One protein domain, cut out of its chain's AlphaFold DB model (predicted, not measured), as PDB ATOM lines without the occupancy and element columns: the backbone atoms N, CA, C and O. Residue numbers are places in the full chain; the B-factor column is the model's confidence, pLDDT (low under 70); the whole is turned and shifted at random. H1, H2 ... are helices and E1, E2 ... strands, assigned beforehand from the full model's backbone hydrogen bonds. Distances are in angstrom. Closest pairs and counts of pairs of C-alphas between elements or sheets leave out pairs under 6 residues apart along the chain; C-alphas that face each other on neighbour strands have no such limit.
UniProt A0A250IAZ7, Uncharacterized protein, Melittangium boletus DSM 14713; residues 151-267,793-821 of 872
ATOM      1  N   LYS A 151      11.840  48.401 -41.595       79.94
ATOM      2  CA  LYS A 151      10.868  48.059 -40.542       79.94
ATOM      3  C   LYS A 151       9.450  47.985 -41.099       79.94
ATOM      4  O   LYS A 151       8.824  46.938 -40.997       79.94
ATOM      5  N   SER A 152       8.984  49.036 -41.779       73.44
ATOM      6  CA  SER A 152       7.626  49.068 -42.347       73.44
ATOM      7  C   SER A 152       7.372  47.926 -43.348       73.44
ATOM      8  O   SER A 152       6.279  47.359 -43.373       73.44
ATOM      9  N   LYS A 153       8.385  47.521 -44.130       82.00
ATOM     10  CA  LYS A 153       8.319  46.333 -44.995       82.00
ATOM     11  C   LYS A 153       8.189  45.044 -44.172       82.00
ATOM     12  O   LYS A 153       7.282  44.259 -44.434       82.00
ATOM     13  N   ALA A 154       9.054  44.837 -43.177       80.62
ATOM     14  CA  ALA A 154       9.043  43.637 -42.337       80.62
ATOM     15  C   ALA A 154       7.754  43.507 -41.499       80.62
ATOM     16  O   ALA A 154       7.229  42.406 -41.341       80.62
ATOM     17  N   GLU A 155       7.205  44.622 -41.014       72.81
ATOM     18  CA  GLU A 155       5.892  44.690 -40.360       72.81
ATOM     19  C   GLU A 155       4.759  44.313 -41.315       72.81
ATOM     20  O   GLU A 155       3.880  43.538 -40.943       72.81
ATOM     21  N   THR A 156       4.801  44.803 -42.559       74.25
ATOM     22  CA  THR A 156       3.819  44.447 -43.594       74.25
ATOM     23  C   THR A 156       3.882  42.948 -43.915       74.25
ATOM     24  O   THR A 156       2.845  42.290 -43.947       74.25
ATOM     25  N   GLU A 157       5.083  42.374 -44.057       80.12
ATOM     26  CA  GLU A 157       5.292  40.930 -44.266       80.12
ATOM     27  C   GLU A 157       4.832  40.095 -43.054       80.12
ATOM     28  O   GLU A 157       4.231  39.029 -43.216       80.12
ATOM     29  N   ALA A 158       5.048  40.585 -41.829       74.00
ATOM     30  CA  ALA A 158       4.580  39.937 -40.605       74.00
ATOM     31  C   ALA A 158       3.048  39.994 -40.456       74.00
ATOM     32  O   ALA A 158       2.433  38.987 -40.095       74.00
ATOM     33  N   ALA A 159       2.419  41.131 -40.774       68.12
ATOM     34  CA  ALA A 159       0.965  41.297 -40.771       68.12
ATOM     35  C   ALA A 159       0.297  40.428 -41.849       68.12
ATOM     36  O   ALA A 159      -0.677  39.733 -41.564       68.12
ATOM     37  N   GLN A 160       0.870  40.390 -43.057       76.69
ATOM     38  CA  GLN A 160       0.465  39.515 -44.160       76.69
ATOM     39  C   GLN A 160       0.525  38.034 -43.752       76.69
ATOM     40  O   GLN A 160      -0.466  37.312 -43.887       76.69
ATOM     41  N   LYS A 161       1.651  37.591 -43.173       79.25
ATOM     42  CA  LYS A 161       1.825  36.222 -42.659       79.25
ATOM     43  C   LYS A 161       0.826  35.890 -41.546       79.25
ATOM     44  O   LYS A 161       0.214  34.825 -41.588       79.25
ATOM     45  N   LYS A 162       0.618  36.797 -40.584       75.44
ATOM     46  CA  LYS A 162      -0.360  36.610 -39.499       75.44
ATOM     47  C   LYS A 162      -1.787  36.504 -40.038       75.44
ATOM     48  O   LYS A 162      -2.515  35.606 -39.628       75.44
ATOM     49  N   LEU A 163      -2.179  37.367 -40.979       73.88
ATOM     50  CA  LEU A 163      -3.499  37.301 -41.604       73.88
ATOM     51  C   LEU A 163      -3.698  35.975 -42.351       73.88
ATOM     52  O   LEU A 163      -4.760  35.365 -42.226       73.88
ATOM     53  N   HIS A 164      -2.687  35.498 -43.083       80.62
ATOM     54  CA  HIS A 164      -2.741  34.195 -43.747       80.62
ATOM     55  C   HIS A 164      -2.890  33.049 -42.728       80.62
ATOM     56  O   HIS A 164      -3.693  32.137 -42.940       80.62
ATOM     57  N   GLU A 165      -2.156  33.077 -41.613       80.94
ATOM     58  CA  GLU A 165      -2.278  32.081 -40.539       80.94
ATOM     59  C   GLU A 165      -3.662  32.111 -39.875       80.94
ATOM     60  O   GLU A 165      -4.267  31.060 -39.662       80.94
ATOM     61  N   GLU A 166      -4.209  33.289 -39.576       76.75
ATOM     62  CA  GLU A 166      -5.524  33.424 -38.938       76.75
ATOM     63  C   GLU A 166      -6.679  33.069 -39.890       76.75
ATOM     64  O   GLU A 166      -7.579  32.331 -39.483       76.75
ATOM     65  N   THR A 167      -6.599  33.458 -41.167       79.25
ATOM     66  CA  THR A 167      -7.550  33.054 -42.224       79.25
ATOM     67  C   THR A 167      -7.541  31.533 -42.412       79.25
ATOM     68  O   THR A 167      -8.596  30.896 -42.468       79.25
ATOM     69  N   ALA A 168      -6.352  30.916 -42.435       86.00
ATOM     70  CA  ALA A 168      -6.215  29.463 -42.496       86.00
ATOM     71  C   ALA A 168      -6.799  28.776 -41.252       86.00
ATOM     72  O   ALA A 168      -7.501  27.772 -41.382       86.00
ATOM     73  N   ASN A 169      -6.557  29.315 -40.053       86.00
ATOM     74  CA  ASN A 169      -7.062  28.758 -38.796       86.00
ATOM     75  C   ASN A 169      -8.591  28.851 -38.677       86.00
ATOM     76  O   ASN A 169      -9.222  27.843 -38.359       86.00
ATOM     77  N   GLN A 170      -9.193  30.004 -38.987       84.00
ATOM     78  CA  GLN A 170     -10.651  30.182 -38.991       84.00
ATOM     79  C   GLN A 170     -11.326  29.299 -40.055       84.00
ATOM     80  O   GLN A 170     -12.333  28.647 -39.779       84.00
ATOM     81  N   SER A 171     -10.726  29.175 -41.246       89.31
ATOM     82  CA  SER A 171     -11.196  28.232 -42.267       89.31
ATOM     83  C   SER A 171     -11.091  26.780 -41.773       89.31
ATOM     84  O   SER A 171     -12.067  26.033 -41.805       89.31
ATOM     85  N   ASN A 172      -9.949  26.366 -41.215       91.81
ATOM     86  CA  ASN A 172      -9.786  25.039 -40.605       91.81
ATOM     87  C   ASN A 172     -10.793  24.761 -39.481       91.81
ATOM     88  O   ASN A 172     -11.255  23.629 -39.360       91.81
ATOM     89  N   GLU A 173     -11.166  25.765 -38.691       89.31
ATOM     90  CA  GLU A 173     -12.181  25.662 -37.645       89.31
ATOM     91  C   GLU A 173     -13.586  25.413 -38.206       89.31
ATOM     92  O   GLU A 173     -14.239  24.471 -37.757       89.31
ATOM     93  N   ILE A 174     -14.010  26.152 -39.237       90.00
ATOM     94  CA  ILE A 174     -15.314  25.948 -39.895       90.00
ATOM     95  C   ILE A 174     -15.395  24.558 -40.540       90.00
ATOM     96  O   ILE A 174     -16.375  23.846 -40.328       90.00
ATOM     97  N   PHE A 175     -14.344  24.110 -41.237       94.56
ATOM     98  CA  PHE A 175     -14.286  22.735 -41.753       94.56
ATOM     99  C   PHE A 175     -14.293  21.685 -40.625       94.56
ATOM    100  O   PHE A 175     -14.983  20.680 -40.741       94.56
ATOM    101  N   SER A 176     -13.589  21.922 -39.510       93.31
ATOM    102  CA  SER A 176     -13.575  20.987 -38.370       93.31
ATOM    103  C   SER A 176     -14.946  20.865 -37.700       93.31
ATOM    104  O   SER A 176     -15.317  19.773 -37.283       93.31
ATOM    105  N   MET A 177     -15.704  21.961 -37.604       92.56
ATOM    106  CA  MET A 177     -17.098  21.940 -37.148       92.56
ATOM    107  C   MET A 177     -18.000  21.204 -38.151       92.56
ATOM    108  O   MET A 177     -18.797  20.360 -37.750       92.56
ATOM    109  N   ALA A 178     -17.825  21.452 -39.454       93.00
ATOM    110  CA  ALA A 178     -18.589  20.805 -40.524       93.00
ATOM    111  C   ALA A 178     -18.366  19.279 -40.611       93.00
ATOM    112  O   ALA A 178     -19.295  18.542 -40.934       93.00
ATOM    113  N   ASP A 179     -17.153  18.809 -40.302       93.19
ATOM    114  CA  ASP A 179     -16.791  17.386 -40.200       93.19
ATOM    115  C   ASP A 179     -17.064  16.787 -38.793       93.19
ATOM    116  O   ASP A 179     -16.734  15.628 -38.536       93.19
ATOM    117  N   GLY A 180     -17.664  17.547 -37.864       89.56
ATOM    118  CA  GLY A 180     -18.021  17.084 -36.510       89.56
ATOM    119  C   GLY A 180     -16.839  16.881 -35.546       89.56
ATOM    120  O   GLY A 180     -17.002  16.276 -34.488       89.56
ATOM    121  N   GLY A 181     -15.649  17.374 -35.898       88.06
ATOM    122  CA  GLY A 181     -14.427  17.329 -35.085       88.06
ATOM    123  C   GLY A 181     -14.260  18.495 -34.099       88.06
ATOM    124  O   GLY A 181     -13.316  18.491 -33.308       88.06
ATOM    125  N   LYS A 182     -15.158  19.488 -34.133       88.06
ATOM    126  CA  LYS A 182     -15.285  20.571 -33.145       88.06
ATOM    127  C   LYS A 182     -16.743  20.743 -32.727       88.06
ATOM    128  O   LYS A 182     -17.651  20.462 -33.504       88.06
ATOM    129  N   GLU A 183     -16.945  21.231 -31.507       88.38
ATOM    130  CA  GLU A 183     -18.256  21.662 -31.018       88.38
ATOM    131  C   GLU A 183     -18.749  22.878 -31.816       88.38
ATOM    132  O   GLU A 183     -17.968  23.773 -32.139       88.38
ATOM    133  N   VAL A 184     -20.039  22.888 -32.154       88.12
ATOM    134  CA  VAL A 184     -20.695  23.985 -32.875       88.12
ATOM    135  C   VAL A 184     -21.324  24.938 -31.847       88.12
ATOM    136  O   VAL A 184     -22.014  24.451 -30.949       88.12
ATOM    137  N   PRO A 185     -21.126  26.268 -31.949       82.94
ATOM    138  CA  PRO A 185     -21.731  27.226 -31.025       82.94
ATOM    139  C   PRO A 185     -23.267  27.163 -30.983       82.94
ATOM    140  O   PRO A 185     -23.925  26.740 -31.935       82.94
ATOM    141  N   ALA A 186     -23.856  27.653 -29.889       83.44
ATOM    142  CA  ALA A 186     -25.307  27.786 -29.769       83.44
ATOM    143  C   ALA A 186     -25.906  28.616 -30.923       83.44
ATOM    144  O   ALA A 186     -25.247  29.493 -31.489       83.44
ATOM    145  N   ASN A 187     -27.156  28.313 -31.286       87.94
ATOM    146  CA  ASN A 187     -27.906  28.926 -32.393       87.94
ATOM    147  C   ASN A 187     -27.148  28.966 -33.743       87.94
ATOM    148  O   ASN A 187     -27.443  29.800 -34.598       87.94
ATOM    149  N   THR A 188     -26.175  28.072 -33.949       91.25
ATOM    150  CA  THR A 188     -25.330  28.027 -35.149       91.25
ATOM    151  C   THR A 188     -25.485  26.690 -35.872       91.25
ATOM    152  O   THR A 188     -25.466  25.624 -35.262       91.25
ATOM    153  N   GLU A 189     -25.630  26.742 -37.192       92.00
ATOM    154  CA  GLU A 189     -25.627  25.592 -38.094       92.00
ATOM    155  C   GLU A 189     -24.337  25.624 -38.917       92.00
ATOM    156  O   GLU A 189     -23.999  26.652 -39.503       92.00
ATOM    157  N   VAL A 190     -23.606  24.508 -38.971       92.69
ATOM    158  CA  VAL A 190     -22.398  24.376 -39.797       92.69
ATOM    159  C   VAL A 190     -22.555  23.184 -40.734       92.69
ATOM    160  O   VAL A 190     -22.964  22.101 -40.314       92.69
ATOM    161  N   LYS A 191     -22.259  23.389 -42.018       93.50
ATOM    162  CA  LYS A 191     -22.513  22.436 -43.101       93.50
ATOM    163  C   LYS A 191     -21.311  22.339 -44.032       93.50
ATOM    164  O   LYS A 191     -20.764  23.345 -44.474       93.50
ATOM    165  N   LYS A 192     -20.928  21.111 -44.384       94.44
ATOM    166  CA  LYS A 192     -19.957  20.850 -45.449       94.44
ATOM    167  C   LYS A 192     -20.687  20.882 -46.793       94.44
ATOM    168  O   LYS A 192     -21.606  20.092 -47.008       94.44
ATOM    169  N   ASN A 193     -20.310  21.809 -47.670       93.19
ATOM    170  CA  ASN A 193     -20.874  21.932 -49.018       93.19
ATOM    171  C   ASN A 193     -20.085  21.072 -50.016       93.19
ATOM    172  O   ASN A 193     -20.678  20.445 -50.895       93.19
ATOM    173  N   SER A 194     -18.768  20.973 -49.831       93.69
ATOM    174  CA  SER A 194     -17.875  20.034 -50.515       93.69
ATOM    175  C   SER A 194     -16.594  19.816 -49.692       93.69
ATOM    176  O   SER A 194     -16.427  20.385 -48.614       93.69
ATOM    177  N   ASP A 195     -15.636  19.037 -50.197       91.19
ATOM    178  CA  ASP A 195     -14.293  18.962 -49.593       91.19
ATOM    179  C   ASP A 195     -13.497  20.279 -49.701       91.19
ATOM    180  O   ASP A 195     -12.519  20.467 -48.980       91.19
ATOM    181  N   THR A 196     -13.932  21.204 -50.563       93.88
ATOM    182  CA  THR A 196     -13.322  22.525 -50.792       93.88
ATOM    183  C   THR A 196     -14.163  23.685 -50.252       93.88
ATOM    184  O   THR A 196     -13.720  24.829 -50.340       93.88
ATOM    185  N   GLU A 197     -15.352  23.433 -49.693       96.25
ATOM    186  CA  GLU A 197     -16.263  24.470 -49.191       96.25
ATOM    187  C   GLU A 197     -17.046  24.020 -47.945       96.25
ATOM    188  O   GLU A 197     -17.728  22.991 -47.951       96.25
ATOM    189  N   ALA A 198     -17.007  24.835 -46.892       95.75
ATOM    190  CA  ALA A 198     -17.821  24.685 -45.690       95.75
ATOM    191  C   ALA A 198     -18.501  26.016 -45.328       95.75
ATOM    192  O   ALA A 198     -17.979  27.095 -45.600       95.75
ATOM    193  N   GLU A 199     -19.676  25.941 -44.718       94.44
ATOM    194  CA  GLU A 199     -20.571  27.071 -44.480       94.44
ATOM    195  C   GLU A 199     -21.033  27.084 -43.020       94.44
ATOM    196  O   GLU A 199     -21.442  26.053 -42.488       94.44
ATOM    197  N   LEU A 200     -20.978  28.255 -42.385       92.88
ATOM    198  CA  LEU A 200     -21.480  28.534 -41.041       92.88
ATOM    199  C   LEU A 200     -22.617  29.557 -41.128       92.88
ATOM    200  O   LEU A 200     -22.490  30.572 -41.815       92.88
ATOM    201  N   VAL A 201     -23.709  29.303 -40.411       94.19
ATOM    202  CA  VAL A 201     -24.909  30.147 -40.357       94.19
ATOM    203  C   VAL A 201     -25.329  30.318 -38.897       94.19
ATOM    204  O   VAL A 201     -25.726  29.345 -38.260       94.19
ATOM    205  N   ARG A 202     -25.273  31.539 -38.357       90.44
ATOM    206  CA  ARG A 202     -25.743  31.857 -36.996       90.44
ATOM    207  C   ARG A 202     -27.113  32.522 -37.051       90.44
ATOM    208  O   ARG A 202     -27.355  33.394 -37.889       90.44
ATOM    209  N   LYS A 203     -27.999  32.123 -36.140       91.88
ATOM    210  CA  LYS A 203     -29.374  32.619 -36.031       91.88
ATOM    211  C   LYS A 203     -29.596  33.373 -34.719       91.88
ATOM    212  O   LYS A 203     -28.899  33.132 -33.732       91.88
ATOM    213  N   ASN A 204     -30.551  34.299 -34.717       85.38
ATOM    214  CA  ASN A 204     -31.075  34.900 -33.487       85.38
ATOM    215  C   ASN A 204     -32.095  33.958 -32.808       85.38
ATOM    216  O   ASN A 204     -32.451  32.911 -33.353       85.38
ATOM    217  N   ASP A 205     -32.613  34.348 -31.642       86.44
ATOM    218  CA  ASP A 205     -33.619  33.560 -30.907       86.44
ATOM    219  C   ASP A 205     -35.003  33.514 -31.593       86.44
ATOM    220  O   ASP A 205     -35.849  32.699 -31.222       86.44
ATOM    221  N   ALA A 206     -35.245  34.352 -32.610       85.69
ATOM    222  CA  ALA A 206     -36.426  34.279 -33.477       85.69
ATOM    223  C   ALA A 206     -36.251  33.289 -34.652       85.69
ATOM    224  O   ALA A 206     -37.233  32.921 -35.297       85.69
ATOM    225  N   GLY A 207     -35.023  32.819 -34.904       84.25
ATOM    226  CA  GLY A 207     -34.663  31.910 -35.993       84.25
ATOM    227  C   GLY A 207     -34.167  32.591 -37.276       84.25
ATOM    228  O   GLY A 207     -33.809  31.884 -38.223       84.25
ATOM    229  N   ASP A 208     -34.102  33.925 -37.322       86.50
ATOM    230  CA  ASP A 208     -33.558  34.666 -38.465       86.50
ATOM    231  C   ASP A 208     -32.041  34.488 -38.544       86.50
ATOM    232  O   ASP A 208     -31.347  34.537 -37.526       86.50
ATOM    233  N   VAL A 209     -31.502  34.341 -39.756       88.81
ATOM    234  CA  VAL A 209     -30.049  34.316 -39.982       88.81
ATOM    235  C   VAL A 209     -29.480  35.707 -39.732       88.81
ATOM    236  O   VAL A 209     -29.764  36.625 -40.491       88.81
ATOM    237  N   VAL A 210     -28.666  35.860 -38.691       87.56
ATOM    238  CA  VAL A 210     -27.947  37.112 -38.405       87.56
ATOM    239  C   VAL A 210     -26.537  37.104 -38.973       87.56
ATOM    240  O   VAL A 210     -26.030  38.162 -39.309       87.56
ATOM    241  N   GLU A 211     -25.918  35.933 -39.148       87.94
ATOM    242  CA  GLU A 211     -24.565  35.821 -39.698       87.94
ATOM    243  C   GLU A 211     -24.443  34.627 -40.645       87.94
ATOM    244  O   GLU A 211     -24.990  33.552 -40.384       87.94
ATOM    245  N   ARG A 212     -23.674  34.796 -41.721       91.31
ATOM    246  CA  ARG A 212     -23.345  33.738 -42.678       91.31
ATOM    247  C   ARG A 212     -21.885  33.846 -43.103       91.31
ATOM    248  O   ARG A 212     -21.500  34.849 -43.694       91.31
ATOM    249  N   THR A 213     -21.095  32.803 -42.867       91.06
ATOM    250  CA  THR A 213     -19.683  32.726 -43.269       91.06
ATOM    251  C   THR A 213     -19.438  31.500 -44.141       91.06
ATOM    252  O   THR A 213     -19.634  30.369 -43.704       91.06
ATOM    253  N   VAL A 214     -18.964  31.718 -45.368       93.38
ATOM    254  CA  VAL A 214     -18.518  30.655 -46.283       93.38
ATOM    255  C   VAL A 214     -16.993  30.589 -46.264       93.38
ATOM    256  O   VAL A 214     -16.319  31.596 -46.492       93.38
ATOM    257  N   ALA A 215     -16.461  29.400 -45.996       94.06
ATOM    258  CA  ALA A 215     -15.043  29.082 -45.987       94.06
ATOM    259  C   ALA A 215     -14.697  28.184 -47.182       94.06
ATOM    260  O   ALA A 215     -15.183  27.059 -47.289       94.06
ATOM    261  N   THR A 216     -13.818  28.663 -48.057       95.94
ATOM    262  CA  THR A 216     -13.373  27.958 -49.266       95.94
ATOM    263  C   THR A 216     -11.875  27.669 -49.188       95.94
ATOM    264  O   THR A 216     -11.108  28.482 -48.667       95.94
ATOM    265  N   LYS A 217     -11.454  26.517 -49.715       94.00
ATOM    266  CA  LYS A 217     -10.049  26.123 -49.903       94.00
ATOM    267  C   LYS A 217      -9.904  25.499 -51.286       94.00
ATOM    268  O   LYS A 217     -10.460  24.427 -51.521       94.00
ATOM    269  N   ASP A 218      -9.212  26.160 -52.207       90.81
ATOM    270  CA  ASP A 218      -9.034  25.631 -53.562       90.81
ATOM    271  C   ASP A 218      -7.901  24.586 -53.646       90.81
ATOM    272  O   ASP A 218      -7.123  24.383 -52.713       90.81
ATOM    273  N   ALA A 219      -7.800  23.907 -54.793       87.25
ATOM    274  CA  ALA A 219      -6.780  22.882 -55.029       87.25
ATOM    275  C   ALA A 219      -5.343  23.434 -55.167       87.25
ATOM    276  O   ALA A 219      -4.396  22.649 -55.191       87.25
ATOM    277  N   ASN A 220      -5.174  24.757 -55.260       87.12
ATOM    278  CA  ASN A 220      -3.875  25.430 -55.302       87.12
ATOM    279  C   ASN A 220      -3.382  25.801 -53.891       87.12
ATOM    280  O   ASN A 220      -2.214  26.147 -53.729       87.12
ATOM    281  N   GLY A 221      -4.254  25.720 -52.879       85.88
ATOM    282  CA  GLY A 221      -3.986  26.135 -51.502       85.88
ATOM    283  C   GLY A 221      -4.478  27.547 -51.165       85.88
ATOM    284  O   GLY A 221      -4.201  28.019 -50.066       85.88
ATOM    285  N   ASN A 222      -5.212  28.210 -52.065       94.19
ATOM    286  CA  ASN A 222      -5.813  29.512 -51.785       94.19
ATOM    287  C   ASN A 222      -7.015  29.337 -50.851       94.19
ATOM    288  O   ASN A 222      -7.873  28.475 -51.067       94.19
ATOM    289  N   ILE A 223      -7.090  30.174 -49.822       94.06
ATOM    290  CA  ILE A 223      -8.130  30.147 -48.795       94.06
ATOM    291  C   ILE A 223      -8.958  31.424 -48.911       94.06
ATOM    292  O   ILE A 223      -8.420  32.524 -49.031       94.06
ATOM    293  N   THR A 224     -10.280  31.288 -48.855       93.69
ATOM    294  CA  THR A 224     -11.200  32.424 -48.754       93.69
ATOM    295  C   THR A 224     -12.120  32.246 -47.554       93.69
ATOM    296  O   THR A 224     -12.657  31.162 -47.333       93.69
ATOM    297  N   LEU A 225     -12.323  33.324 -46.801       87.69
ATOM    298  CA  LEU A 225     -13.436  33.476 -45.868       87.69
ATOM    299  C   LEU A 225     -14.300  34.621 -46.381       87.69
ATOM    300  O   LEU A 225     -13.787  35.711 -46.611       87.69
ATOM    301  N   ASN A 226     -15.589  34.381 -46.585       91.12
ATOM    302  CA  ASN A 226     -16.547  35.390 -47.023       91.12
ATOM    303  C   ASN A 226     -17.725  35.402 -46.044       91.12
ATOM    304  O   ASN A 226     -18.554  34.488 -46.061       91.12
ATOM    305  N   SER A 227     -17.771  36.437 -45.211       87.50
ATOM    306  CA  SER A 227     -18.706  36.610 -44.101       87.50
ATOM    307  C   SER A 227     -19.701  37.728 -44.380       87.50
ATOM    308  O   SER A 227     -19.377  38.722 -45.030       87.50
ATOM    309  N   ALA A 228     -20.906  37.592 -43.842       88.56
ATOM    310  CA  ALA A 228     -21.893  38.653 -43.759       88.56
ATOM    311  C   ALA A 228     -22.614  38.622 -42.412       88.56
ATOM    312  O   ALA A 228     -22.841  37.543 -41.863       88.56
ATOM    313  N   ASN A 229     -22.989  39.797 -41.912       86.81
ATOM    314  CA  ASN A 229     -23.712  40.001 -40.658       86.81
ATOM    315  C   ASN A 229     -24.816  41.058 -40.866       86.81
ATOM    316  O   ASN A 229     -24.613  41.998 -41.639       86.81
ATOM    317  N   TYR A 230     -25.952  40.926 -40.182       86.12
ATOM    318  CA  TYR A 230     -27.002  41.949 -40.115       86.12
ATOM    319  C   TYR A 230     -27.368  42.252 -38.663       86.12
ATOM    320  O   TYR A 230     -27.872  41.389 -37.941       86.12
ATOM    321  N   GLU A 231     -27.147  43.498 -38.250       83.12
ATOM    322  CA  GLU A 231     -27.374  43.963 -36.884       83.12
ATOM    323  C   GLU A 231     -27.762  45.451 -36.898       83.12
ATOM    324  O   GLU A 231     -27.122  46.253 -37.571       83.12
ATOM    325  N   GLY A 232     -28.818  45.837 -36.172       81.88
ATOM    326  CA  GLY A 232     -29.202  47.250 -36.008       81.88
ATOM    327  C   GLY A 232     -29.491  48.014 -37.311       81.88
ATOM    328  O   GLY A 232     -29.076  49.165 -37.440       81.88
ATOM    329  N   ASP A 233     -30.164  47.373 -38.271       86.62
ATOM    330  CA  ASP A 233     -30.464  47.896 -39.621       86.62
ATOM    331  C   ASP A 233     -29.217  48.222 -40.473       86.62
ATOM    332  O   ASP A 233     -29.254  49.021 -41.418       86.62
ATOM    333  N   VAL A 234     -28.098  47.565 -40.153       84.44
ATOM    334  CA  VAL A 234     -26.825  47.617 -40.876       84.44
ATOM    335  C   VAL A 234     -26.471  46.220 -41.388       84.44
ATOM    336  O   VAL A 234     -26.375  45.267 -40.614       84.44
ATOM    337  N   ASN A 235     -26.218  46.103 -42.692       88.00
ATOM    338  CA  ASN A 235     -25.543  44.945 -43.272       88.00
ATOM    339  C   ASN A 235     -24.032  45.197 -43.288       88.00
ATOM    340  O   ASN A 235     -23.581  46.221 -43.802       88.00
ATOM    341  N   LYS A 236     -23.261  44.230 -42.790       86.81
ATOM    342  CA  LYS A 236     -21.801  44.147 -42.930       86.81
ATOM    343  C   LYS A 236     -21.446  42.956 -43.824       86.81
ATOM    344  O   LYS A 236     -22.046  41.888 -43.692       86.81
ATOM    345  N   ARG A 237     -20.444  43.102 -44.693       86.25
ATOM    346  CA  ARG A 237     -19.843  42.009 -45.473       86.25
ATOM    347  C   ARG A 237     -18.321  42.104 -45.439       86.25
ATOM    348  O   ARG A 237     -17.759  43.096 -45.891       86.25
ATOM    349  N   ASP A 238     -17.665  41.040 -44.996       83.88
ATOM    350  CA  ASP A 238     -16.207  40.892 -44.991       83.88
ATOM    351  C   ASP A 238     -15.776  39.787 -45.962       83.88
ATOM    352  O   ASP A 238     -16.454  38.769 -46.119       83.88
ATOM    353  N   ARG A 239     -14.611  39.949 -46.591       87.00
ATOM    354  CA  ARG A 239     -13.947  38.874 -47.332       87.00
ATOM    355  C   ARG A 239     -12.445  38.928 -47.149       87.00
ATOM    356  O   ARG A 239     -11.821  39.944 -47.431       87.00
ATOM    357  N   PHE A 240     -11.884  37.792 -46.767       86.75
ATOM    358  CA  PHE A 240     -10.459  37.554 -46.601       86.75
ATOM    359  C   PHE A 240     -10.008  36.562 -47.667       86.75
ATOM    360  O   PHE A 240     -10.586  35.480 -47.781       86.75
ATOM    361  N   GLU A 241      -8.980  36.916 -48.428       90.06
ATOM    362  CA  GLU A 241      -8.275  36.029 -49.351       90.06
ATOM    363  C   GLU A 241      -6.845  35.846 -48.836       90.06
ATOM    364  O   GLU A 241      -6.159  36.828 -48.539       90.06
ATOM    365  N   ALA A 242      -6.399  34.597 -48.729       90.56
ATOM    366  CA  ALA A 242      -5.033  34.223 -48.383       90.56
ATOM    367  C   ALA A 242      -4.552  33.184 -49.403       90.56
ATOM    368  O   ALA A 242      -5.023  32.045 -49.411       90.56
ATOM    369  N   ASN A 243      -3.673  33.606 -50.306       93.94
ATOM    370  CA  ASN A 243      -3.266  32.831 -51.473       93.94
ATOM    371  C   ASN A 243      -1.959  32.067 -51.223       93.94
ATOM    372  O   ASN A 243      -1.126  32.474 -50.412       93.94
ATOM    373  N   ALA A 244      -1.743  30.988 -51.974       90.25
ATOM    374  CA  ALA A 244      -0.589  30.101 -51.806       90.25
ATOM    375  C   ALA A 244       0.774  30.730 -52.183       90.25
ATOM    376  O   ALA A 244       1.819  30.186 -51.829       90.25
ATOM    377  N   ASP A 245       0.782  31.882 -52.865       88.69
ATOM    378  CA  ASP A 245       1.972  32.722 -53.084       88.69
ATOM    379  C   ASP A 245       2.281  33.657 -51.892       88.69
ATOM    380  O   ASP A 245       3.225  34.448 -51.934       88.69
ATOM    381  N   GLY A 246       1.478  33.574 -50.827       86.81
ATOM    382  CA  GLY A 246       1.520  34.433 -49.652       86.81
ATOM    383  C   GLY A 246       0.747  35.745 -49.807       86.81
ATOM    384  O   GLY A 246       0.625  36.472 -48.821       86.81
ATOM    385  N   SER A 247       0.230  36.086 -50.994       91.94
ATOM    386  CA  SER A 247      -0.542  37.321 -51.180       91.94
ATOM    387  C   SER A 247      -1.859  37.282 -50.403       91.94
ATOM    388  O   SER A 247      -2.497  36.235 -50.259       91.94
ATOM    389  N   THR A 248      -2.267  38.436 -49.883       84.88
ATOM    390  CA  THR A 248      -3.508  38.592 -49.124       84.88
ATOM    391  C   THR A 248      -4.357  39.725 -49.678       84.88
ATOM    392  O   THR A 248      -3.851  40.712 -50.221       84.88
ATOM    393  N   ARG A 249      -5.673  39.593 -49.513       88.88
ATOM    394  CA  ARG A 249      -6.644  40.657 -49.772       88.88
ATOM    395  C   ARG A 249      -7.701  40.664 -48.678       88.88
ATOM    396  O   ARG A 249      -8.147  39.601 -48.250       88.88
ATOM    397  N   VAL A 250      -8.128  41.848 -48.257       81.25
ATOM    398  CA  VAL A 250      -9.269  42.023 -47.360       81.25
ATOM    399  C   VAL A 250     -10.212  43.072 -47.922       81.25
ATOM    400  O   VAL A 250      -9.836  44.234 -48.030       81.25
ATOM    401  N   GLN A 251     -11.436  42.656 -48.240       84.25
ATOM    402  CA  GLN A 251     -12.539  43.527 -48.642       84.25
ATOM    403  C   GLN A 251     -13.533  43.651 -47.480       84.25
ATOM    404  O   GLN A 251     -13.847  42.649 -46.837       84.25
ATOM    405  N   HIS A 252     -14.064  44.847 -47.233       83.81
ATOM    406  CA  HIS A 252     -15.067  45.087 -46.193       83.81
ATOM    407  C   HIS A 252     -16.076  46.140 -46.629       83.81
ATOM    408  O   HIS A 252     -15.675  47.238 -46.997       83.81
ATOM    409  N   ALA A 253     -17.366  45.830 -46.544       83.06
ATOM    410  CA  ALA A 253     -18.458  46.735 -46.877       83.06
ATOM    411  C   ALA A 253     -19.489  46.817 -45.743       83.06
ATOM    412  O   ALA A 253     -19.864  45.794 -45.172       83.06
ATOM    413  N   GLU A 254     -19.997  48.018 -45.484       84.62
ATOM    414  CA  GLU A 254     -21.079  48.300 -44.543       84.62
ATOM    415  C   GLU A 254     -22.110  49.231 -45.201       84.62
ATOM    416  O   GLU A 254     -21.743  50.263 -45.763       84.62
ATOM    417  N   TRP A 255     -23.398  48.884 -45.141       87.19
ATOM    418  CA  TRP A 255     -24.487  49.750 -45.611       87.19
ATOM    419  C   TRP A 255     -25.753  49.578 -44.768       87.19
ATOM    420  O   TRP A 255     -26.057  48.490 -44.274       87.19
ATOM    421  N   LYS A 256     -26.532  50.654 -44.637       88.19
ATOM    422  CA  LYS A 256     -27.841  50.615 -43.966       88.19
ATOM    423  C   LYS A 256     -28.919  50.051 -44.886       88.19
ATOM    424  O   LYS A 256     -28.918  50.324 -46.086       88.19
ATOM    425  N   SER A 257     -29.838  49.272 -44.325       84.56
ATOM    426  CA  SER A 257     -30.942  48.652 -45.065       84.56
ATOM    427  C   SER A 257     -32.074  48.281 -44.110       84.56
ATOM    428  O   SER A 257     -31.812  47.827 -43.003       84.56
ATOM    429  N   ASP A 258     -33.326  48.394 -44.560       85.69
ATOM    430  CA  ASP A 258     -34.505  47.833 -43.876       85.69
ATOM    431  C   ASP A 258     -34.598  46.300 -44.026       85.69
ATOM    432  O   ASP A 258     -35.575  45.677 -43.605       85.69
ATOM    433  N   LYS A 259     -33.612  45.696 -44.702       87.12
ATOM    434  CA  LYS A 259     -33.568  44.288 -45.080       87.12
ATOM    435  C   LYS A 259     -32.268  43.653 -44.626       87.12
ATOM    436  O   LYS A 259     -31.174  44.151 -44.885       87.12
ATOM    437  N   ASN A 260     -32.418  42.474 -44.044       85.69
ATOM    438  CA  ASN A 260     -31.337  41.543 -43.806       85.69
ATOM    439  C   ASN A 260     -30.900  40.914 -45.143       85.69
ATOM    440  O   ASN A 260     -31.632  40.118 -45.729       85.69
ATOM    441  N   GLU A 261     -29.718  41.287 -45.634       85.00
ATOM    442  CA  GLU A 261     -29.164  40.849 -46.923       85.00
ATOM    443  C   GLU A 261     -28.150  39.690 -46.758       85.00
ATOM    444  O   GLU A 261     -27.484  39.322 -47.722       85.00
ATOM    445  N   THR A 262     -28.043  39.063 -45.570       81.62
ATOM    446  CA  THR A 262     -27.075  37.973 -45.273       81.62
ATOM    447  C   THR A 262     -27.178  36.752 -46.194       81.62
ATOM    448  O   THR A 262     -26.211  35.998 -46.339       81.62
ATOM    449  N   GLN A 263     -28.335  36.545 -46.828       75.38
ATOM    450  CA  GLN A 263     -28.574  35.456 -47.780       75.38
ATOM    451  C   GLN A 263     -28.383  35.920 -49.238       75.38
ATOM    452  O   GLN A 263     -27.635  35.278 -49.979       75.38
ATOM    453  N   ASP A 264     -28.966  37.064 -49.614       77.25
ATOM    454  CA  ASP A 264     -28.983  37.631 -50.976       77.25
ATOM    455  C   ASP A 264     -27.901  38.715 -51.188       77.25
ATOM    456  O   ASP A 264     -28.158  39.842 -51.612       77.25
ATOM    457  N   LEU A 265     -26.653  38.377 -50.859       69.38
ATOM    458  CA  LEU A 265     -25.559  39.343 -50.735       69.38
ATOM    459  C   LEU A 265     -25.146  40.027 -52.052       69.38
ATOM    460  O   LEU A 265     -24.555  39.384 -52.930       69.38
ATOM    461  N   LYS A 266     -25.269  41.365 -52.098       77.00
ATOM    462  CA  LYS A 266     -24.588  42.257 -53.065       77.00
ATOM    463  C   LYS A 266     -23.138  41.811 -53.266       77.00
ATOM    464  O   LYS A 266     -22.364  41.770 -52.305       77.00
ATOM    465  N   ASN A 267     -22.760  41.422 -54.486       84.88
ATOM    466  CA  ASN A 267     -21.409  40.925 -54.753       84.88
ATOM    467  C   ASN A 267     -20.389  42.075 -54.763       84.88
ATOM    468  O   ASN A 267     -20.725  43.209 -55.099       84.88
ATOM    469  N   THR A 793     -11.100  52.696 -39.938       33.03
ATOM    470  CA  THR A 793     -11.640  51.345 -40.166       33.03
ATOM    471  C   THR A 793     -10.718  50.285 -39.585       33.03
ATOM    472  O   THR A 793     -11.207  49.366 -38.942       33.03
ATOM    473  N   GLY A 794      -9.391  50.446 -39.690       30.36
ATOM    474  CA  GLY A 794      -8.451  49.520 -39.059       30.36
ATOM    475  C   GLY A 794      -8.575  49.481 -37.528       30.36
ATOM    476  O   GLY A 794      -8.537  48.407 -36.928       30.36
ATOM    477  N   ALA A 795      -8.799  50.632 -36.887       32.97
ATOM    478  CA  ALA A 795      -9.083  50.706 -35.455       32.97
ATOM    479  C   ALA A 795     -10.464  50.118 -35.090       32.97
ATOM    480  O   ALA A 795     -10.586  49.444 -34.066       32.97
ATOM    481  N   MET A 796     -11.489  50.323 -35.927       34.41
ATOM    482  CA  MET A 796     -12.827  49.740 -35.751       34.41
ATOM    483  C   MET A 796     -12.823  48.216 -35.921       34.41
ATOM    484  O   MET A 796     -13.432  47.523 -35.112       34.41
ATOM    485  N   ASP A 797     -12.082  47.686 -36.895       36.62
ATOM    486  CA  ASP A 797     -11.898  46.249 -37.117       36.62
ATOM    487  C   ASP A 797     -11.192  45.576 -35.940       36.62
ATOM    488  O   ASP A 797     -11.622  44.530 -35.455       36.62
ATOM    489  N   ILE A 798     -10.148  46.216 -35.408       34.38
ATOM    490  CA  ILE A 798      -9.505  45.780 -34.168       34.38
ATOM    491  C   ILE A 798     -10.494  45.822 -32.992       34.38
ATOM    492  O   ILE A 798     -10.528  44.883 -32.197       34.38
ATOM    493  N   ALA A 799     -11.318  46.869 -32.878       31.48
ATOM    494  CA  ALA A 799     -12.282  47.006 -31.790       31.48
ATOM    495  C   ALA A 799     -13.418  45.968 -31.858       31.48
ATOM    496  O   ALA A 799     -13.757  45.381 -30.831       31.48
ATOM    497  N   ASP A 800     -13.993  45.709 -33.034       37.03
ATOM    498  CA  ASP A 800     -15.028  44.684 -33.226       37.03
ATOM    499  C   ASP A 800     -14.432  43.267 -33.105       37.03
ATOM    500  O   ASP A 800     -15.015  42.413 -32.432       37.03
ATOM    501  N   GLY A 801     -13.206  43.048 -33.598       32.19
ATOM    502  CA  GLY A 801     -12.451  41.805 -33.399       32.19
ATOM    503  C   GLY A 801     -12.127  41.504 -31.933       32.19
ATOM    504  O   GLY A 801     -12.140  40.342 -31.525       32.19
ATOM    505  N   VAL A 802     -11.897  42.537 -31.113       31.64
ATOM    506  CA  VAL A 802     -11.763  42.411 -29.650       31.64
ATOM    507  C   VAL A 802     -13.108  42.106 -28.982       31.64
ATOM    508  O   VAL A 802     -13.149  41.241 -28.109       31.64
ATOM    509  N   LYS A 803     -14.210  42.754 -29.392       33.28
ATOM    510  CA  LYS A 803     -15.556  42.510 -28.828       33.28
ATOM    511  C   LYS A 803     -16.080  41.100 -29.130       33.28
ATOM    512  O   LYS A 803     -16.641  40.467 -28.242       33.28
ATOM    513  N   GLY A 804     -15.905  40.618 -30.364       33.25
ATOM    514  CA  GLY A 804     -16.381  39.301 -30.814       33.25
ATOM    515  C   GLY A 804     -15.368  38.157 -30.662       33.25
ATOM    516  O   GLY A 804     -15.693  37.002 -30.918       33.25
ATOM    517  N   GLY A 805     -14.120  38.451 -30.275       30.52
ATOM    518  CA  GLY A 805     -13.030  37.465 -30.208       30.52
ATOM    519  C   GLY A 805     -12.482  37.020 -31.576       30.52
ATOM    520  O   GLY A 805     -11.669  36.092 -31.655       30.52
ATOM    521  N   HIS A 806     -12.902  37.667 -32.667       40.94
ATOM    522  CA  HIS A 806     -12.542  37.322 -34.040       40.94
ATOM    523  C   HIS A 806     -11.122  37.797 -34.386       40.94
ATOM    524  O   HIS A 806     -10.919  38.874 -34.946       40.94
ATOM    525  N   LYS A 807     -10.116  36.961 -34.098       38.00
ATOM    526  CA  LYS A 807      -8.689  37.283 -34.312       38.00
ATOM    527  C   LYS A 807      -8.377  37.851 -35.706       38.00
ATOM    528  O   LYS A 807      -7.711  38.877 -35.785       38.00
ATOM    529  N   GLY A 808      -8.966  37.290 -36.768       36.47
ATOM    530  CA  GLY A 808      -8.784  37.780 -38.141       36.47
ATOM    531  C   GLY A 808      -9.162  39.255 -38.364       36.47
ATOM    532  O   GLY A 808      -8.535  39.916 -39.187       36.47
ATOM    533  N   GLN A 809     -10.104  39.819 -37.593       40.91
ATOM    534  CA  GLN A 809     -10.422  41.258 -37.631       40.91
ATOM    535  C   GLN A 809      -9.338  42.112 -36.931       40.91
ATOM    536  O   GLN A 809      -9.069  43.242 -37.333       40.91
ATOM    537  N   ILE A 810      -8.609  41.548 -35.963       37.16
ATOM    538  CA  ILE A 810      -7.427  42.187 -35.362       37.16
ATOM    539  C   ILE A 810      -6.256  42.198 -36.364       37.16
ATOM    540  O   ILE A 810      -5.572  43.214 -36.497       37.16
ATOM    541  N   ALA A 811      -6.035  41.109 -37.114       34.66
ATOM    542  CA  ALA A 811      -5.048  41.094 -38.201       34.66
ATOM    543  C   ALA A 811      -5.446  41.987 -39.391       34.66
ATOM    544  O   ALA A 811      -4.571  42.627 -39.972       34.66
ATOM    545  N   LYS A 812      -6.744  42.090 -39.713       42.59
ATOM    546  CA  LYS A 812      -7.298  43.036 -40.700       42.59
ATOM    547  C   LYS A 812      -6.893  44.467 -40.384       42.59
ATOM    548  O   LYS A 812      -6.231  45.099 -41.202       42.59
ATOM    549  N   GLY A 813      -7.214  44.939 -39.179       35.97
ATOM    550  CA  GLY A 813      -6.858  46.292 -38.775       35.97
ATOM    551  C   GLY A 813      -5.349  46.512 -38.738       35.97
ATOM    552  O   GLY A 813      -4.874  47.512 -39.268       35.97
ATOM    553  N   ALA A 814      -4.574  45.546 -38.230       33.69
ATOM    554  CA  ALA A 814      -3.112  45.620 -38.253       33.69
ATOM    555  C   ALA A 814      -2.541  45.736 -39.682       33.69
ATOM    556  O   ALA A 814      -1.601  46.500 -39.895       33.69
ATOM    557  N   LEU A 815      -3.120  45.038 -40.667       34.34
ATOM    558  CA  LEU A 815      -2.716  45.136 -42.073       34.34
ATOM    559  C   LEU A 815      -3.115  46.484 -42.698       34.34
ATOM    560  O   LEU A 815      -2.309  47.083 -43.409       34.34
ATOM    561  N   SER A 816      -4.316  46.993 -42.404       35.38
ATOM    562  CA  SER A 816      -4.768  48.322 -42.848       35.38
ATOM    563  C   SER A 816      -3.902  49.449 -42.268       35.38
ATOM    564  O   SER A 816      -3.564  50.393 -42.982       35.38
ATOM    565  N   ILE A 817      -3.487  49.319 -41.003       37.25
ATOM    566  CA  ILE A 817      -2.586  50.252 -40.311       37.25
ATOM    567  C   ILE A 817      -1.167  50.175 -40.893       37.25
ATOM    568  O   ILE A 817      -0.600  51.215 -41.213       37.25
ATOM    569  N   ALA A 818      -0.616  48.969 -41.093       31.05
ATOM    570  CA  ALA A 818       0.704  48.773 -41.703       31.05
ATOM    571  C   ALA A 818       0.766  49.301 -43.153       31.05
ATOM    572  O   ALA A 818       1.746  49.937 -43.543       31.05
ATOM    573  N   GLY A 819      -0.309  49.119 -43.931       30.23
ATOM    574  CA  GLY A 819      -0.461  49.736 -45.252       30.23
ATOM    575  C   GLY A 819      -0.561  51.266 -45.198       30.23
ATOM    576  O   GLY A 819       0.068  51.949 -46.007       30.23
ATOM    577  N   GLY A 820      -1.260  51.804 -44.191       32.81
ATOM    578  CA  GLY A 820      -1.416  53.245 -43.946       32.81
ATOM    579  C   GLY A 820      -0.123  53.984 -43.564       32.81
ATOM    580  O   GLY A 820      -0.054  55.206 -43.683       32.81
ATOM    581  N   ILE A 821       0.953  53.274 -43.195       32.78
ATOM    582  CA  ILE A 821       2.309  53.859 -43.076       32.78
ATOM    583  C   ILE A 821       2.891  54.223 -44.467       32.78
ATOM    584  O   ILE A 821       3.945  54.859 -44.572       32.78
TER     585      ILE A 821
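Overview. This is residues 151 to 267 and 793 to 821 of the 872 residues of an uncharacterized protein of Melittangium boletus DSM 14713 (UniProt A0A250IAZ7). A twisted sheet of six strands forms a wall, and the long helix H1 crosses it over one face. A hairpin of two shorter helices, H2 and H3, joins H1 on that face, with H3 over edge strand E6; the opposite face has no named helix. The printed part has 146 residues, with elements in the order H1 E1 E2 E3 E4 E5 E6 H2 H3; the antiparallel sheet has the order E1 to E6. The class is mixed, helices and strands; the whole is compact, with a radius of gyration of the C-alphas of 15.4 A and spans of 50 by 35 by 26 A.

Arrangement. After H1, residues 151 to 178, come E1, 188 to 194, E2, 197 to 203, E3, 209 to 217, E4, 223 to 231, E5, 234 to 242, and E6, 248 to 256, a meander, each strand the antiparallel neighbour of the one before. Within hydrogen-bond range are N 191 and O 199, 2.8 A, N 200 and O 213, 2.8 A, N 214 and O 226, 2.9 A, N 227 and O 238, 2.8 A, and N 239 and O 251, 2.8 A. H1 is on the sheet at a height of 8.9 A and runs across the strands, at 75 degrees to E5 on the local plane; their closest C-alphas, of His 164 and Ala 242, are 5.2 A apart. H2, residues 793 to 804, is not on the sheet. H3, residues 807 to 820, is on the same face as H1, giving two layers, helices on one face of a sheet. H1 and H3 touch, closest at the C-alphas of Leu 163 and Ala 811, 5.3 A, with a shallow tilt of 24 degrees, opposite ways. H2 and H3, a helical hairpin, touch at the C-alphas of Gly 794 and Gly 813, 3.6 A. In H1, H2 and H3 every O i to N i+4 pair is within hydrogen-bond range.

Along the chain. H1 runs 40.1 A from C-alpha 151 at (10.868, 48.059, -40.542); E6 is 27.6 A long. H3 ends with C-alpha 820 at (-1.416, 53.245, -43.946).

Size, cuts and confidence. The two C-alphas farthest apart, of Lys 151 and Ala 206, are 49.8 A apart. Residues 268 to 792 are not printed; C-alphas 267 and 793 are 20.4 A apart across the cut. Of the links printed whole, none is long. Residues 159, 265 and 793 to 821 have pLDDT under 70.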